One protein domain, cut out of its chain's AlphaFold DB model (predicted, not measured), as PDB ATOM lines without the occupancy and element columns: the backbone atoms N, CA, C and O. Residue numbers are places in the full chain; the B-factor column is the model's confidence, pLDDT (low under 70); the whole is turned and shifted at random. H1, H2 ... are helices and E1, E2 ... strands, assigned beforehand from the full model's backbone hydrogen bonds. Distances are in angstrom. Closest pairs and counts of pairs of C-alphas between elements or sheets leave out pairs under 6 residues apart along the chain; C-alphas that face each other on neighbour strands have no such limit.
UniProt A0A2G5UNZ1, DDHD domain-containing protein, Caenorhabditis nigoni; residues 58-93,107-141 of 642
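What this domain is: This is residues 58 to 93 and 107 to 141 of the 642 residues of the protein "DDHD domain-containing protein" of Caenorhabditis nigoni (UniProt A0A2G5UNZ1). Two short helices, H1 and H2, set about perpendicular, make one end, and a small antiparallel hairpin, E1 and E2, with loops around it makes the other. After E2, residues 129 to 141 fold back so that 136 to 137 pair antiparallel with 125 to 126. The 71 printed residues run H1, H2, E1, E2, of mixed class with under half in named elements; the whole is only just compact, close to loose, with radius of gyration of the C-alphas 12.9 A and spans of 40 by 27 by 22 A.

Where its parts are: H1, residues 59 to 69, begins at C-alpha (96.656, 72.360, 118.817) and measures 15.2 A. H2 is residues 76 to 86, 14.2 A. E1 is residues 117 to 119. E2, residues 125 to 128, ends at C-alpha (111.990, 76.791, 121.171).

How they stand to each other: H1 and H2 touch, their closest C-alphas, Ile 64 and Ala 78, 6.3 A apart, at 83 degrees, about perpendicular. In both, every O i to N i+4 pair is within hydrogen-bond range. E1 and E2 have N 118 and O 127 within hydrogen-bond range at 2.8 A. H1 is apart from both strands.

The domain as a whole: Residues 94 to 106 are not printed, a gap of 18.4 A between C-alphas 93 and 107. Mean pLDDT of the printed part is 71.2, with residues 84 to 93 among those under 70.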
ATOM      1  N   LYS A  58      95.159  75.328 122.447       51.91
ATOM      2  CA  LYS A  58      95.275  73.928 122.018       51.91
ATOM      3  C   LYS A  58      95.706  73.827 120.560       51.91
ATOM      4  O   LYS A  58      95.374  74.671 119.729       51.91
ATOM      5  N   CYS A  59      96.348  72.712 120.211       47.56
ATOM      6  CA  CYS A  59      96.656  72.360 118.817       47.56
ATOM      7  C   CYS A  59      95.391  72.334 117.926       47.56
ATOM      8  O   CYS A  59      95.418  72.705 116.752       47.56
ATOM      9  N   SER A  60      94.251  71.964 118.512       55.75
ATOM     10  CA  SER A  60      92.941  71.993 117.864       55.75
ATOM     11  C   SER A  60      92.437  73.409 117.561       55.75
ATOM     12  O   SER A  60      91.825  73.652 116.524       55.75
ATOM     13  N   ASP A  61      92.740  74.356 118.443       60.50
ATOM     14  CA  ASP A  61      92.314  75.751 118.337       60.50
ATOM     15  C   ASP A  61      93.164  76.467 117.277       60.50
ATOM     16  O   ASP A  61      92.640  77.194 116.438       60.50
ATOM     17  N   VAL A  62      94.465  76.153 117.239       57.78
ATOM     18  CA  VAL A  62      95.397  76.505 116.153       57.78
ATOM     19  C   VAL A  62      94.874  76.034 114.789       57.78
ATOM     20  O   VAL A  62      94.919  76.793 113.820       57.78
ATOM     21  N   GLN A  63      94.310  74.823 114.698       61.91
ATOM     22  CA  GLN A  63      93.718  74.320 113.453       61.91
ATOM     23  C   GLN A  63      92.446  75.088 113.047       61.91
ATOM     24  O   GLN A  63      92.264  75.372 111.861       61.91
ATOM     25  N   ILE A  64      91.573  75.437 114.000       70.38
ATOM     26  CA  ILE A  64      90.389  76.273 113.732       70.38
ATOM     27  C   ILE A  64      90.821  77.667 113.268       70.38
ATOM     28  O   ILE A  64      90.332  78.144 112.245       70.38
ATOM     29  N   MET A  65      91.788  78.284 113.954       66.75
ATOM     30  CA  MET A  65      92.319  79.592 113.575       66.75
ATOM     31  C   MET A  65      92.933  79.591 112.177       66.75
ATOM     32  O   MET A  65      92.693  80.521 111.410       66.75
ATOM     33  N   TYR A  66      93.676  78.544 111.812       63.09
ATOM     34  CA  TYR A  66      94.209  78.392 110.460       63.09
ATOM     35  C   TYR A  66      93.092  78.269 109.413       63.09
ATOM     36  O   TYR A  66      93.153  78.945 108.385       63.09
ATOM     37  N   ARG A  67      92.051  77.456 109.668       68.31
ATOM     38  CA  ARG A  67      90.887  77.331 108.767       68.31
ATOM     39  C   ARG A  67      90.211  78.687 108.559       68.31
ATOM     40  O   ARG A  67      90.081  79.118 107.418       68.31
ATOM     41  N   PHE A  68      89.897  79.396 109.644       67.94
ATOM     42  CA  PHE A  68      89.291  80.729 109.601       67.94
ATOM     43  C   PHE A  68      90.166  81.740 108.835       67.94
ATOM     44  O   PHE A  68      89.711  82.358 107.873       67.94
ATOM     45  N   LYS A  69      91.459  81.847 109.182       60.91
ATOM     46  CA  LYS A  69      92.429  82.770 108.556       60.91
ATOM     47  C   LYS A  69      92.691  82.475 107.071       60.91
ATOM     48  O   LYS A  69      93.158  83.357 106.359       60.91
ATOM     49  N   THR A  70      92.386  81.263 106.597       57.38
ATOM     50  CA  THR A  70      92.521  80.848 105.186       57.38
ATOM     51  C   THR A  70      91.182  80.730 104.447       57.38
ATOM     52  O   THR A  70      91.153  80.214 103.332       57.38
ATOM     53  N   GLY A  71      90.075  81.197 105.039       66.19
ATOM     54  CA  GLY A  71      88.747  81.177 104.411       66.19
ATOM     55  C   GLY A  71      88.135  79.781 104.245       66.19
ATOM     56  O   GLY A  71      87.180  79.613 103.490       66.19
ATOM     57  N   GLN A  72      88.670  78.764 104.927       70.25
ATOM     58  CA  GLN A  72      88.122  77.408 104.905       70.25
ATOM     59  C   GLN A  72      86.901  77.328 105.819       70.25
ATOM     60  O   GLN A  72      86.947  77.767 106.969       70.25
ATOM     61  N   THR A  73      85.827  76.705 105.334       77.88
ATOM     62  CA  THR A  73      84.590  76.521 106.100       77.88
ATOM     63  C   THR A  73      84.847  75.815 107.431       77.88
ATOM     64  O   THR A  73      85.504  74.767 107.505       77.88
ATOM     65  N   LEU A  74      84.312  76.394 108.507       76.50
ATOM     66  CA  LEU A  74      84.217  75.747 109.809       76.50
ATOM     67  C   LEU A  74      82.954  74.878 109.845       76.50
ATOM     68  O   LEU A  74      81.893  75.268 109.366       76.50
ATOM     69  N   ASP A  75      83.082  73.675 110.396       82.38
ATOM     70  CA  ASP A  75      81.936  72.842 110.767       82.38
ATOM     71  C   ASP A  75      81.264  73.413 112.033       82.38
ATOM     72  O   ASP A  75      81.924  74.137 112.777       82.38
ATOM     73  N   PRO A  76      79.989  73.098 112.339       80.94
ATOM     74  CA  PRO A  76      79.272  73.734 113.451       80.94
ATOM     75  C   PRO A  76      79.940  73.587 114.829       80.94
ATOM     76  O   PRO A  76      79.756  74.438 115.696       80.94
ATOM     77  N   TYR A  77      80.733  72.531 115.041       72.12
ATOM     78  CA  TYR A  77      81.472  72.322 116.285       72.12
ATOM     79  C   TYR A  77      82.746  73.182 116.337       72.12
ATOM     80  O   TYR A  77      82.995  73.849 117.339       72.12
ATOM     81  N   ALA A  78      83.510  73.240 115.242       71.38
ATOM     82  CA  ALA A  78      84.638  74.156 115.096       71.38
ATOM     83  C   ALA A  78      84.215  75.637 115.131       71.38
ATOM     84  O   ALA A  78      84.893  76.448 115.756       71.38
ATOM     85  N   GLN A  79      83.083  75.979 114.509       79.19
ATOM     86  CA  GLN A  79      82.488  77.314 114.546       79.19
ATOM     87  C   GLN A  79      82.100  77.679 115.981       79.19
ATOM     88  O   GLN A  79      82.552  78.699 116.487       79.19
ATOM     89  N   LYS A  80      81.399  76.793 116.702       76.38
ATOM     90  CA  LYS A  80      81.103  77.019 118.121       76.38
ATOM     91  C   LYS A  80      82.369  77.190 118.970       76.38
ATOM     92  O   LYS A  80      82.407  78.074 119.816       76.38
ATOM     93  N   ILE A  81      83.422  76.393 118.761       68.94
ATOM     94  CA  ILE A  81      84.686  76.600 119.488       68.94
ATOM     95  C   ILE A  81      85.293  77.967 119.144       68.94
ATOM     96  O   ILE A  81      85.784  78.634 120.054       68.94
ATOM     97  N   TYR A  82      85.223  78.406 117.884       71.50
ATOM     98  CA  TYR A  82      85.645  79.746 117.485       71.50
ATOM     99  C   TYR A  82      84.849  80.836 118.220       71.50
ATOM    100  O   TYR A  82      85.456  81.712 118.831       71.50
ATOM    101  N   ASP A  83      83.520  80.742 118.251       74.25
ATOM    102  CA  ASP A  83      82.644  81.761 118.844       74.25
ATOM    103  C   ASP A  83      82.656  81.771 120.387       74.25
ATOM    104  O   ASP A  83      82.594  82.833 121.005       74.25
ATOM    105  N   ASP A  84      82.804  80.609 121.030       63.31
ATOM    106  CA  ASP A  84      82.932  80.495 122.490       63.31
ATOM    107  C   ASP A  84      84.344  80.925 122.969       63.31
ATOM    108  O   ASP A  84      84.519  81.492 124.058       63.31
ATOM    109  N   ASN A  85      85.399  80.617 122.196       58.38
ATOM    110  CA  ASN A  85      86.784  80.641 122.691       58.38
ATOM    111  C   ASN A  85      87.758  81.541 121.927       58.38
ATOM    112  O   ASN A  85      88.641  82.096 122.582       58.38
ATOM    113  N   LEU A  86      87.644  81.681 120.603       59.66
ATOM    114  CA  LEU A  86      88.739  82.162 119.743       59.66
ATOM    115  C   LEU A  86      88.488  83.528 119.090       59.66
ATOM    116  O   LEU A  86      89.445  84.260 118.863       59.66
ATOM    117  N   ASN A  87      87.233  83.919 118.865       60.56
ATOM    118  CA  ASN A  87      86.839  85.233 118.338       60.56
ATOM    119  C   ASN A  87      87.406  86.428 119.137       60.56
ATOM    120  O   ASN A  87      87.700  87.473 118.567       60.56
ATOM    121  N   LYS A  88      87.614  86.252 120.448       48.12
ATOM    122  CA  LYS A  88      88.237  87.214 121.375       48.12
ATOM    123  C   LYS A  88      89.764  87.334 121.257       48.12
ATOM    124  O   LYS A  88      90.378  88.079 122.018       48.12
ATOM    125  N   PHE A  89      90.399  86.583 120.359       48.41
ATOM    126  CA  PHE A  89      91.797  86.781 119.991       48.41
ATOM    127  C   PHE A  89      91.845  87.656 118.730       48.41
ATOM    128  O   PHE A  89      91.349  87.248 117.681       48.41
ATOM    129  N   HIS A  90      92.490  88.825 118.802       44.31
ATOM    130  CA  HIS A  90      92.715  89.691 117.637       44.31
ATOM    131  C   HIS A  90      93.728  89.077 116.657       44.31
ATOM    132  O   HIS A  90      94.889  89.473 116.579       44.31
ATOM    133  N   PHE A  91      93.277  88.108 115.866       45.59
ATOM    134  CA  PHE A  91      94.001  87.626 114.700       45.59
ATOM    135  C   PHE A  91      93.627  88.488 113.494       45.59
ATOM    136  O   PHE A  91      92.538  88.342 112.940       45.59
ATOM    137  N   ARG A  92      94.536  89.380 113.076       39.78
ATOM    138  CA  ARG A  92      94.329  90.248 111.906       39.78
ATOM    139  C   ARG A  92      94.012  89.383 110.679       39.78
ATOM    140  O   ARG A  92      94.856  88.610 110.211       39.78
ATOM    141  N   LYS A  93      92.770  89.481 110.200       37.31
ATOM    142  CA  LYS A  93      92.336  88.921 108.918       37.31
ATOM    143  C   LYS A  93      93.178  89.577 107.823       37.31
ATOM    144  O   LYS A  93      93.542  90.744 107.947       37.31
ATOM    145  N   LYS A 107     101.749  89.976 124.352       57.41
ATOM    146  CA  LYS A 107     101.299  88.761 125.012       57.41
ATOM    147  C   LYS A 107     102.182  87.619 124.518       57.41
ATOM    148  O   LYS A 107     102.322  87.481 123.303       57.41
ATOM    149  N   PRO A 108     102.761  86.813 125.424       68.31
ATOM    150  CA  PRO A 108     103.631  85.730 125.014       68.31
ATOM    151  C   PRO A 108     102.937  84.850 123.958       68.31
ATOM    152  O   PRO A 108     101.776  84.470 124.175       68.31
ATOM    153  N   PRO A 109     103.599  84.524 122.831       73.38
ATOM    154  CA  PRO A 109     103.047  83.609 121.837       73.38
ATOM    155  C   PRO A 109     102.675  82.268 122.494       73.38
ATOM    156  O   PRO A 109     103.331  81.834 123.443       73.38
ATOM    157  N   PRO A 110     101.608  81.590 122.043       73.88
ATOM    158  CA  PRO A 110     101.099  80.423 122.749       73.88
ATOM    159  C   PRO A 110     102.122  79.286 122.739       73.88
ATOM    160  O   PRO A 110     102.651  78.917 121.685       73.88
ATOM    161  N   LEU A 111     102.383  78.720 123.921       81.94
ATOM    162  CA  LEU A 111     103.307  77.603 124.057       81.94
ATOM    163  C   LEU A 111     102.643  76.265 123.720       81.94
ATOM    164  O   LEU A 111     101.552  75.941 124.182       81.94
ATOM    165  N   VAL A 112     103.376  75.450 122.972       78.38
ATOM    166  CA  VAL A 112     103.052  74.082 122.573       78.38
ATOM    167  C   VAL A 112     104.200  73.128 122.948       78.38
ATOM    168  O   VAL A 112     105.202  73.526 123.551       78.38
ATOM    169  N   LEU A 113     104.036  71.837 122.629       75.56
ATOM    170  CA  LEU A 113     104.991  70.756 122.925       75.56
ATOM    171  C   LEU A 113     105.472  70.747 124.393       75.56
ATOM    172  O   LEU A 113     106.666  70.847 124.673       75.56
ATOM    173  N   ASN A 114     104.523  70.574 125.321       75.81
ATOM    174  CA  ASN A 114     104.732  70.542 126.777       75.81
ATOM    175  C   ASN A 114     105.244  71.865 127.378       75.81
ATOM    176  O   ASN A 114     106.096  71.839 128.261       75.81
ATOM    177  N   HIS A 115     104.709  73.005 126.924       84.00
ATOM    178  CA  HIS A 115     105.073  74.347 127.409       84.00
ATOM    179  C   HIS A 115     106.549  74.720 127.155       84.00
ATOM    180  O   HIS A 115     107.211  75.273 128.028       84.00
ATOM    181  N   LEU A 116     107.093  74.384 125.975       86.19
ATOM    182  CA  LEU A 116     108.523  74.584 125.656       86.19
ATOM    183  C   LEU A 116     108.802  75.261 124.305       86.19
ATOM    184  O   LEU A 116     109.918  75.732 124.078       86.19
ATOM    185  N   TYR A 117     107.816  75.291 123.411       87.88
ATOM    186  CA  TYR A 117     107.933  75.853 122.069       87.88
ATOM    187  C   TYR A 117     106.862  76.914 121.852       87.88
ATOM    188  O   TYR A 117     105.698  76.632 122.092       87.88
ATOM    189  N   GLU A 118     107.227  78.093 121.373       86.81
ATOM    190  CA  GLU A 118     106.280  79.125 120.941       86.81
ATOM    191  C   GLU A 118     105.832  78.872 119.493       86.81
ATOM    192  O   GLU A 118     106.617  78.369 118.688       86.81
ATOM    193  N   ALA A 119     104.588  79.210 119.146       81.81
ATOM    194  CA  ALA A 119     104.100  79.174 117.764       81.81
ATOM    195  C   ALA A 119     104.135  80.565 117.107       81.81
ATOM    196  O   ALA A 119     103.811  81.563 117.749       81.81
ATOM    197  N   SER A 120     104.485  80.628 115.816       82.06
ATOM    198  CA  SER A 120     104.454  81.872 115.032       82.06
ATOM    199  C   SER A 120     103.021  82.358 114.763       82.06
ATOM    200  O   SER A 120     102.092  81.561 114.657       82.06
ATOM    201  N   GLU A 121     102.824  83.670 114.588       76.38
ATOM    202  CA  GLU A 121     101.503  84.297 114.345       76.38
ATOM    203  C   GLU A 121     100.800  83.837 113.052       76.38
ATOM    204  O   GLU A 121      99.582  83.977 112.874       76.38
ATOM    205  N   ASP A 122     101.569  83.313 112.101       73.44
ATOM    206  CA  ASP A 122     101.061  82.707 110.872       73.44
ATOM    207  C   ASP A 122     100.754  81.208 111.018       73.44
ATOM    208  O   ASP A 122     100.230  80.606 110.082       73.44
ATOM    209  N   LEU A 123     101.057  80.628 112.188       75.12
ATOM    210  CA  LEU A 123     100.872  79.226 112.556       75.12
ATOM    211  C   LEU A 123     101.556  78.246 111.581       75.12
ATOM    212  O   LEU A 123     101.130  77.099 111.449       75.12
ATOM    213  N   LYS A 124     102.639  78.686 110.917       76.12
ATOM    214  CA  LYS A 124     103.474  77.848 110.035       76.12
ATOM    215  C   LYS A 124     104.738  77.308 110.703       76.12
ATOM    216  O   LYS A 124     105.347  76.390 110.158       76.12
ATOM    217  N   THR A 125     105.168  77.848 111.844       82.81
ATOM    218  CA  THR A 125     106.378  77.380 112.538       82.81
ATOM    219  C   THR A 125     106.237  77.388 114.055       82.81
ATOM    220  O   THR A 125     105.387  78.082 114.613       82.81
ATOM    221  N   ILE A 126     107.108  76.626 114.718       85.38
ATOM    222  CA  ILE A 126     107.350  76.719 116.159       85.38
ATOM    223  C   ILE A 126     108.840  76.935 116.449       85.38
ATOM    224  O   ILE A 126     109.684  76.223 115.900       85.38
ATOM    225  N   SER A 127     109.182  77.880 117.321       89.69
ATOM    226  CA  SER A 127     110.542  78.089 117.847       89.69
ATOM    227  C   SER A 127     110.647  77.568 119.287       89.69
ATOM    228  O   SER A 127     109.643  77.498 119.993       89.69
ATOM    229  N   PRO A 128     111.826  77.137 119.766       90.88
ATOM    230  CA  PRO A 128     111.990  76.791 121.171       90.88
ATOM    231  C   PRO A 128     112.111  78.068 122.009       90.88
ATOM    232  O   PRO A 128     113.072  78.814 121.850       90.88
ATOM    233  N   ALA A 129     111.177  78.292 122.935       90.12
ATOM    234  CA  ALA A 129     111.117  79.541 123.697       90.12
ATOM    235  C   ALA A 129     112.312  79.703 124.661       90.12
ATOM    236  O   ALA A 129     112.842  80.795 124.851       90.12
ATOM    237  N   PHE A 130     112.767  78.602 125.270       91.19
ATOM    238  CA  PHE A 130     113.702  78.635 126.406       91.19
ATOM    239  C   PHE A 130     115.179  78.413 126.040       91.19
ATOM    240  O   PHE A 130     116.052  78.549 126.897       91.19
ATOM    241  N   TRP A 131     115.498  78.083 124.788       89.06
ATOM    242  CA  TRP A 131     116.879  77.874 124.338       89.06
ATOM    243  C   TRP A 131     117.045  78.208 122.856       89.06
ATOM    244  O   TRP A 131     116.146  77.995 122.051       89.06
ATOM    245  N   ILE A 132     118.245  78.645 122.472       85.25
ATOM    246  CA  ILE A 132     118.587  78.876 121.064       85.25
ATOM    247  C   ILE A 132     118.509  77.544 120.303       85.25
ATOM    248  O   ILE A 132     119.199  76.579 120.640       85.25
ATOM    249  N   GLY A 133     117.688  77.498 119.257       83.75
ATOM    250  CA  GLY A 133     117.506  76.341 118.386       83.75
ATOM    251  C   GLY A 133     116.849  76.736 117.063       83.75
ATOM    252  O   GLY A 133     116.416  77.871 116.895       83.75
ATOM    253  N   LYS A 134     116.788  75.802 116.109       85.31
ATOM    254  CA  LYS A 134     116.087  76.025 114.835       85.31
ATOM    255  C   LYS A 134     114.572  75.954 115.038       85.31
ATOM    256  O   LYS A 134     114.103  75.054 115.739       85.31
ATOM    257  N   SER A 135     113.832  76.836 114.371       85.56
ATOM    258  CA  SER A 135     112.381  76.704 114.229       85.56
ATOM    259  C   SER A 135     112.024  75.442 113.438       85.56
ATOM    260  O   SER A 135     112.782  74.995 112.573       85.56
ATOM    261  N   ILE A 136     110.871  74.859 113.750       84.94
ATOM    262  CA  ILE A 136     110.337  73.636 113.146       84.94
ATOM    263  C   ILE A 136     109.088  74.011 112.342       84.94
ATOM    264  O   ILE A 136     108.256  74.778 112.820       84.94
ATOM    265  N   SER A 137     108.968  73.473 111.129       79.19
ATOM    266  CA  SER A 137     107.816  73.661 110.235       79.19
ATOM    267  C   SER A 137     106.561  72.967 110.790       79.19
ATOM    268  O   SER A 137     106.640  71.823 111.243       79.19
ATOM    269  N   ILE A 138     105.407  73.640 110.754       75.56
ATOM    270  CA  ILE A 138     104.089  73.048 111.025       75.56
ATOM    271  C   ILE A 138     103.514  72.583 109.682       75.56
ATOM    272  O   ILE A 138     103.036  73.389 108.886       75.56
ATOM    273  N   GLU A 139     103.554  71.275 109.422       70.00
ATOM    274  CA  GLU A 139     103.165  70.699 108.126       70.00
ATOM    275  C   GLU A 139     101.907  69.831 108.242       70.00
ATOM    276  O   GLU A 139     101.806  68.943 109.093       70.00
ATOM    277  N   ARG A 140     100.927  70.069 107.358       64.12
ATOM    278  CA  ARG A 140      99.660  69.323 107.324       64.12
ATOM    279  C   ARG A 140      99.840  67.978 106.612       64.12
ATOM    280  O   ARG A 140      99.466  67.822 105.451       64.12
ATOM    281  N   GLY A 141     100.370  66.991 107.329       62.88
ATOM    282  CA  GLY A 141     100.461  65.609 106.852       62.88
ATOM    283  C   GLY A 141      99.084  64.985 106.604       62.88
ATOM    284  O   GLY A 141      98.410  64.579 107.545       62.88
TER     285      GLY A 141